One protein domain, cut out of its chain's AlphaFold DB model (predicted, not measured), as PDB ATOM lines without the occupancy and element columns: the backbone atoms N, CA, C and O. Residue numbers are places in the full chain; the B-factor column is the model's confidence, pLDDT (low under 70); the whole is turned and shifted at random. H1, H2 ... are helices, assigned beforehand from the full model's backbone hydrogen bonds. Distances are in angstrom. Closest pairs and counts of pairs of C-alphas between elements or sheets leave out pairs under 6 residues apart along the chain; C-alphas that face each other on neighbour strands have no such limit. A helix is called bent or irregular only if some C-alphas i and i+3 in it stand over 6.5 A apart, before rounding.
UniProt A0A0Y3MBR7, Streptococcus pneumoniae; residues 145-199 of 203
ATOM      1  N   GLU A 145     106.804 238.082  19.111       90.56
ATOM      2  CA  GLU A 145     106.123 238.830  18.042       90.56
ATOM      3  C   GLU A 145     104.841 238.121  17.582       90.56
ATOM      4  O   GLU A 145     103.899 238.751  17.099       90.56
ATOM      5  N   SER A 146     104.764 236.802  17.788       88.00
ATOM      6  CA  SER A 146     103.545 236.026  17.541       88.00
ATOM      7  C   SER A 146     102.425 236.288  18.565       88.00
ATOM      8  O   SER A 146     101.272 235.911  18.331       88.00
ATOM      9  N   ILE A 147     102.725 236.944  19.694       90.56
ATOM     10  CA  ILE A 147     101.788 237.152  20.801       90.56
ATOM     11  C   ILE A 147     101.162 238.547  20.694       90.56
ATOM     12  O   ILE A 147     101.815 239.566  20.890       90.56
ATOM     13  N   SER A 148      99.848 238.605  20.457       93.25
ATOM     14  CA  SER A 148      99.082 239.858  20.482       93.25
ATOM     15  C   SER A 148      97.882 239.748  21.410       93.25
ATOM     16  O   SER A 148      96.960 238.980  21.149       93.25
ATOM     17  N   TYR A 149      97.847 240.559  22.469       93.00
ATOM     18  CA  TYR A 149      96.696 240.600  23.377       93.00
ATOM     19  C   TYR A 149      95.485 241.301  22.750       93.00
ATOM     20  O   TYR A 149      94.357 240.840  22.925       93.00
ATOM     21  N   LEU A 150      95.718 242.354  21.955       94.94
ATOM     22  CA  LEU A 150      94.664 243.097  21.253       94.94
ATOM     23  C   LEU A 150      93.972 242.247  20.181       94.94
ATOM     24  O   LEU A 150      92.755 242.308  20.038       94.94
ATOM     25  N   ASN A 151      94.741 241.420  19.467       93.81
ATOM     26  CA  ASN A 151      94.237 240.558  18.395       93.81
ATOM     27  C   ASN A 151      94.186 239.074  18.799       93.81
ATOM     28  O   ASN A 151      94.167 238.195  17.938       93.81
ATOM     29  N   SER A 152      94.154 238.787  20.102       93.44
ATOM     30  CA  SER A 152      94.233 237.422  20.639       93.44
ATOM     31  C   SER A 152      93.103 236.523  20.136       93.44
ATOM     32  O   SER A 152      93.356 235.397  19.717       93.44
ATOM     33  N   LEU A 153      91.860 237.015  20.107       91.62
ATOM     34  CA  LEU A 153      90.709 236.214  19.683       91.62
ATOM     35  C   LEU A 153      90.788 235.775  18.203       91.62
ATOM     36  O   LEU A 153      90.688 234.569  17.966       91.62
ATOM     37  N   PRO A 154      91.007 236.667  17.213       93.69
ATOM     38  CA  PRO A 154      91.224 236.251  15.824       93.69
ATOM     39  C   PRO A 154      92.368 235.241  15.651       93.69
ATOM     40  O   PRO A 154      92.231 234.279  14.895       93.69
ATOM     41  N   ILE A 155      93.480 235.422  16.377       92.19
ATOM     42  CA  ILE A 155      94.621 234.493  16.351       92.19
ATOM     43  C   ILE A 155      94.202 233.112  16.870       92.19
ATOM     44  O   ILE A 155      94.434 232.105  16.203       92.19
ATOM     45  N   LEU A 156      93.532 233.055  18.025       91.44
ATOM     46  CA  LEU A 156      93.056 231.804  18.620       91.44
ATOM     47  C   LEU A 156      92.040 231.086  17.722       91.44
ATOM     48  O   LEU A 156      92.108 229.868  17.582       91.44
ATOM     49  N   GLN A 157      91.135 231.822  17.069       91.62
ATOM     50  CA  GLN A 157      90.185 231.255  16.106       91.62
ATOM     51  C   GLN A 157      90.894 230.627  14.903       91.62
ATOM     52  O   GLN A 157      90.512 229.543  14.465       91.62
ATOM     53  N   LYS A 158      91.943 231.276  14.387       93.44
ATOM     54  CA  LYS A 158      92.754 230.734  13.292       93.44
ATOM     55  C   LYS A 158      93.472 229.448  13.710       93.44
ATOM     56  O   LYS A 158      93.377 228.450  13.002       93.44
ATOM     57  N   ILE A 159      94.114 229.442  14.883       92.56
ATOM     58  CA  ILE A 159      94.767 228.244  15.443       92.56
ATOM     59  C   ILE A 159      93.758 227.098  15.592       92.56
ATOM     60  O   ILE A 159      94.065 225.950  15.272       92.56
ATOM     61  N   GLU A 160      92.549 227.398  16.063       92.69
ATOM     62  CA  GLU A 160      91.483 226.411  16.220       92.69
ATOM     63  C   GLU A 160      91.063 225.806  14.869       92.69
ATOM     64  O   GLU A 160      90.983 224.585  14.737       92.69
ATOM     65  N   GLN A 161      90.890 226.636  13.835       92.38
ATOM     66  CA  GLN A 161      90.591 226.176  12.473       92.38
ATOM     67  C   GLN A 161      91.717 225.308  11.888       92.38
ATOM     68  O   GLN A 161      91.442 224.259  11.308       92.38
ATOM     69  N   GLU A 162      92.978 225.712  12.059       95.50
ATOM     70  CA  GLU A 162      94.152 224.976  11.566       95.50
ATOM     71  C   GLU A 162      94.339 223.621  12.270       95.50
ATOM     72  O   GLU A 162      94.737 222.623  11.653       95.50
ATOM     73  N   LYS A 163      94.057 223.560  13.576       95.56
ATOM     74  CA  LYS A 163      94.124 222.311  14.342       95.56
ATOM     75  C   LYS A 163      92.944 221.392  14.043       95.56
ATOM     76  O   LYS A 163      93.148 220.175  13.981       95.56
ATOM     77  N   GLY A 164      91.748 221.943  13.839       92.25
ATOM     78  CA  GLY A 164      90.530 221.187  13.559       92.25
ATOM     79  C   GLY A 164      90.308 220.078  14.590       92.25
ATOM     80  O   GLY A 164      90.339 220.312  15.795       92.25
ATOM     81  N   SER A 165      90.170 218.834  14.126       91.12
ATOM     82  CA  SER A 165      89.966 217.661  14.994       91.12
ATOM     83  C   SER A 165      91.121 217.360  15.958       91.12
ATOM     84  O   SER A 165      90.934 216.599  16.903       91.12
ATOM     85  N   ARG A 166      92.307 217.944  15.746       95.25
ATOM     86  CA  ARG A 166      93.469 217.799  16.641       95.25
ATOM     87  C   ARG A 166      93.500 218.850  17.749       95.25
ATOM     88  O   ARG A 166      94.451 218.871  18.531       95.25
ATOM     89  N   SER A 167      92.534 219.765  17.795       94.81
ATOM     90  CA  SER A 167      92.507 220.775  18.845       94.81
ATOM     91  C   SER A 167      92.232 220.146  20.205       94.81
ATOM     92  O   SER A 167      91.308 219.356  20.380       94.81
ATOM     93  N   THR A 168      93.038 220.537  21.186       93.06
ATOM     94  CA  THR A 168      92.887 220.153  22.592       93.06
ATOM     95  C   THR A 168      92.207 221.245  23.415       93.06
ATOM     96  O   THR A 168      92.125 221.117  24.634       93.06
ATOM     97  N   SER A 169      91.713 222.321  22.786       92.19
ATOM     98  CA  SER A 169      91.083 223.431  23.500       92.19
ATOM     99  C   SER A 169      89.804 222.983  24.217       92.19
ATOM    100  O   SER A 169      89.051 222.140  23.724       92.19
ATOM    101  N   LEU A 170      89.515 223.578  25.380       90.75
ATOM    102  CA  LEU A 170      88.275 223.299  26.111       90.75
ATOM    103  C   LEU A 170      87.033 223.629  25.265       90.75
ATOM    104  O   LEU A 170      86.012 222.957  25.381       90.75
ATOM    105  N   PHE A 171      87.120 224.638  24.396       89.69
ATOM    106  CA  PHE A 171      86.046 225.006  23.474       89.69
ATOM    107  C   PHE A 171      85.724 223.869  22.493       89.69
ATOM    108  O   PHE A 171      84.552 223.523  22.314       89.69
ATOM    109  N   SER A 172      86.750 223.229  21.931       91.69
ATOM    110  CA  SER A 172      86.587 222.114  20.989       91.69
ATOM    111  C   SER A 172      86.180 220.820  21.670       91.69
ATOM    112  O   SER A 172      85.272 220.143  21.188       91.69
ATOM    113  N   GLN A 173      86.722 220.535  22.857       91.88
ATOM    114  CA  GLN A 173      86.231 219.441  23.704       91.88
ATOM    115  C   GLN A 173      84.736 219.598  24.036       91.88
ATOM    116  O   GLN A 173      84.011 218.613  24.168       91.88
ATOM    117  N   ARG A 174      84.250 220.843  24.123       92.00
ATOM    118  CA  ARG A 174      82.841 221.188  24.372       92.00
ATOM    119  C   ARG A 174      82.017 221.397  23.101       92.00
ATOM    120  O   ARG A 174      80.911 221.933  23.191       92.00
ATOM    121  N   GLN A 175      82.514 220.981  21.935       90.62
ATOM    122  CA  GLN A 175      81.790 221.057  20.659       90.62
ATOM    123  C   GLN A 175      81.316 222.486  20.333       90.62
ATOM    124  O   GLN A 175      80.174 222.706  19.931       90.62
ATOM    125  N   GLY A 176      82.175 223.478  20.576       86.94
ATOM    126  CA  GLY A 176      81.890 224.884  20.291       86.94
ATOM    127  C   GLY A 176      80.983 225.580  21.310       86.94
ATOM    128  O   GLY A 176      80.516 226.694  21.067       86.94
ATOM    129  N   LYS A 177      80.710 224.953  22.459       89.88
ATOM    130  CA  LYS A 177      79.903 225.553  23.530       89.88
ATOM    131  C   LYS A 177      80.777 226.308  24.526       89.88
ATOM    132  O   LYS A 177      81.760 225.770  25.040       89.88
ATOM    133  N   THR A 178      80.346 227.520  24.878       88.50
ATOM    134  CA  THR A 178      80.993 228.350  25.906       88.50
ATOM    135  C   THR A 178      81.212 227.587  27.217       88.50
ATOM    136  O   THR A 178      80.376 226.780  27.636       88.50
ATOM    137  N   SER A 179      82.342 227.843  27.872       89.81
ATOM    138  CA  SER A 179      82.676 227.349  29.211       89.81
ATOM    139  C   SER A 179      82.251 228.306  30.327       89.81
ATOM    140  O   SER A 179      82.428 227.957  31.488       89.81
ATOM    141  N   THR A 180      81.655 229.465  30.022       87.62
ATOM    142  CA  THR A 180      81.266 230.465  31.037       87.62
ATOM    143  C   THR A 180      80.383 229.881  32.141       87.62
ATOM    144  O   THR A 180      80.608 230.167  33.308       87.62
ATOM    145  N   GLY A 181      79.450 228.984  31.804       88.62
ATOM    146  CA  GLY A 181      78.597 228.305  32.792       88.62
ATOM    147  C   GLY A 181      79.305 227.265  33.679       88.62
ATOM    148  O   GLY A 181      78.684 226.743  34.601       88.62
ATOM    149  N   LEU A 182      80.573 226.930  33.403       85.94
ATOM    150  CA  LEU A 182      81.390 226.102  34.300       85.94
ATOM    151  C   LEU A 182      81.971 226.906  35.461       85.94
ATOM    152  O   LEU A 182      82.244 226.331  36.511       85.94
ATOM    153  N   PHE A 183      82.186 228.209  35.273       84.62
ATOM    154  CA  PHE A 183      82.716 229.058  36.325       84.62
ATOM    155  C   PHE A 183      81.606 229.350  37.334       84.62
ATOM    156  O   PHE A 183      80.617 230.009  37.018       84.62
ATOM    157  N   LYS A 184      81.770 228.832  38.550       83.44
ATOM    158  CA  LYS A 184      80.894 229.102  39.688       83.44
ATOM    159  C   LYS A 184      81.754 229.649  40.815       83.44
ATOM    160  O   LYS A 184      82.614 228.936  41.319       83.44
ATOM    161  N   ALA A 185      81.510 230.896  41.189       84.56
ATOM    162  CA  ALA A 185      82.164 231.554  42.312       84.56
ATOM    163  C   ALA A 185      81.085 232.115  43.249       84.56
ATOM    164  O   ALA A 185      80.877 233.327  43.268       84.56
ATOM    165  N   PRO A 186      80.332 231.239  43.943       87.06
ATOM    166  CA  PRO A 186      79.342 231.692  44.907       87.06
ATOM    167  C   PRO A 186      80.044 232.460  46.030       87.06
ATOM    168  O   PRO A 186      81.116 232.075  46.502       87.06
ATOM    169  N   SER A 187      79.438 233.561  46.439       87.12
ATOM    170  CA  SER A 187      79.821 234.314  47.625       87.12
ATOM    171  C   SER A 187      79.655 233.470  48.890       87.12
ATOM    172  O   SER A 187      78.913 232.487  48.920       87.12
ATOM    173  N   TYR A 188      80.310 233.888  49.976       85.62
ATOM    174  CA  TYR A 188      80.144 233.246  51.282       85.62
ATOM    175  C   TYR A 188      78.667 233.184  51.709       85.62
ATOM    176  O   TYR A 188      78.213 232.151  52.186       85.62
ATOM    177  N   GLN A 189      77.901 234.253  51.471       88.81
ATOM    178  CA  GLN A 189      76.472 234.316  51.797       88.81
ATOM    179  C   GLN A 189      75.636 233.312  50.993       88.81
ATOM    180  O   GLN A 189      74.709 232.720  51.533       88.81
ATOM    181  N   GLU A 190      75.968 233.086  49.719       89.06
ATOM    182  CA  GLU A 190      75.293 232.082  48.884       89.06
ATOM    183  C   GLU A 190      75.619 230.645  49.316       89.06
ATOM    184  O   GLU A 190      74.804 229.746  49.114       89.06
ATOM    185  N   LEU A 191      76.797 230.423  49.908       86.44
ATOM    186  CA  LEU A 191      77.198 229.131  50.467       86.44
ATOM    187  C   LEU A 191      76.646 228.893  51.881       86.44
ATOM    188  O   LEU A 191      76.414 227.741  52.242       86.44
ATOM    189  N   HIS A 192      76.434 229.967  52.648       87.56
ATOM    190  CA  HIS A 192      76.024 229.941  54.055       87.56
ATOM    191  C   HIS A 192      74.831 230.875  54.335       87.56
ATOM    192  O   HIS A 192      74.964 231.830  55.115       87.56
ATOM    193  N   PRO A 193      73.658 230.640  53.718       81.81
ATOM    194  CA  PRO A 193      72.503 231.536  53.819       81.81
ATOM    195  C   PRO A 193      72.016 231.745  55.265       81.81
ATOM    196  O   PRO A 193      71.556 232.829  55.615       81.81
ATOM    197  N   GLU A 194      72.193 230.752  56.137       82.94
ATOM    198  CA  GLU A 194      71.881 230.813  57.569       82.94
ATOM    199  C   GLU A 194      72.641 231.913  58.336       82.94
ATOM    200  O   GLU A 194      72.127 232.476  59.306       82.94
ATOM    201  N   SER A 195      73.855 232.263  57.905       64.94
ATOM    202  CA  SER A 195      74.682 233.259  58.594       64.94
ATOM    203  C   SER A 195      74.206 234.700  58.354       64.94
ATOM    204  O   SER A 195      74.286 235.529  59.264       64.94
ATOM    205  N   ALA A 196      73.583 234.977  57.204       60.41
ATOM    206  CA  ALA A 196      73.024 236.291  56.871       60.41
ATOM    207  C   ALA A 196      71.782 236.652  57.716       60.41
ATOM    208  O   ALA A 196      71.562 237.818  58.050       60.41
ATOM    209  N   GLU A 197      70.983 235.662  58.127       57.66
ATOM    210  CA  GLU A 197      69.808 235.889  58.984       57.66
ATOM    211  C   GLU A 197      70.170 236.263  60.431       57.66
ATOM    212  O   GLU A 197      69.354 236.846  61.150       57.66
ATOM    213  N   THR A 198      71.386 235.931  60.870       55.62
ATOM    214  CA  THR A 198      71.830 236.132  62.258       55.62
ATOM    215  C   THR A 198      72.370 237.551  62.476       55.62
ATOM    216  O   THR A 198      72.144 238.148  63.529       55.62
ATOM    217  N   GLU A 199      72.992 238.141  61.451       53.75
ATOM    218  CA  GLU A 199      73.406 239.551  61.449       53.75
ATOM    219  C   GLU A 199      72.204 240.506  61.391       53.75
ATOM    220  O   GLU A 199      72.166 241.486  62.131       53.75
TER     221      GLU A 199
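This is residues 145 to 199 of the 203 residues of a protein of Streptococcus pneumoniae (UniProt A0A0Y3MBR7). Helix H1 stands crosswise at one end with short H2 beside its later part, and the bare, drawn-out residues 174 to 187 reach away to two short helices, H3 and H4, at the far end. The 55 printed residues, all helix in class, hold H1 to H4 in that order and no named strand. The whole is extended, radius of gyration of the C-alphas 19.0 A, spanning 56 by 27 by 12 A.

H1, residues 152 to 166, and H2, residues 170 to 173, are near each other, with 6 pairs of C-alphas within 10 A. H3, residues 188 to 191, and H4, residues 193 to 199, are close but not clearly touching; their closest C-alphas, of Gln 189 and Ala 196, are 6.4 A apart. H1 and H3 are apart. Of the O i to N i+4 pairs, 9 of 11 are within hydrogen-bond range in H1 and 0 of 3 in H4, which has 2 of 4 O i to N i+3 pairs within range; H2 and H3 are too short for an O i to N i+4 pair.

H1 begins at C-alpha 152, (94.233, 237.422, 20.639), and measures 20.0 A; it is irregular, with C-alphas 162 and 165 9.1 A apart. H2 measures 5.0 A, H3 5.1 A and H4 11.1 A, ending at C-alpha 199, (73.406, 239.551, 61.449).

The C-alphas farthest apart, of Glu 162 and Thr 198, are 56.5 A apart. The printed part has no cut, the link from H2 to H3 is long, and residues 195 to 199 are under pLDDT 70.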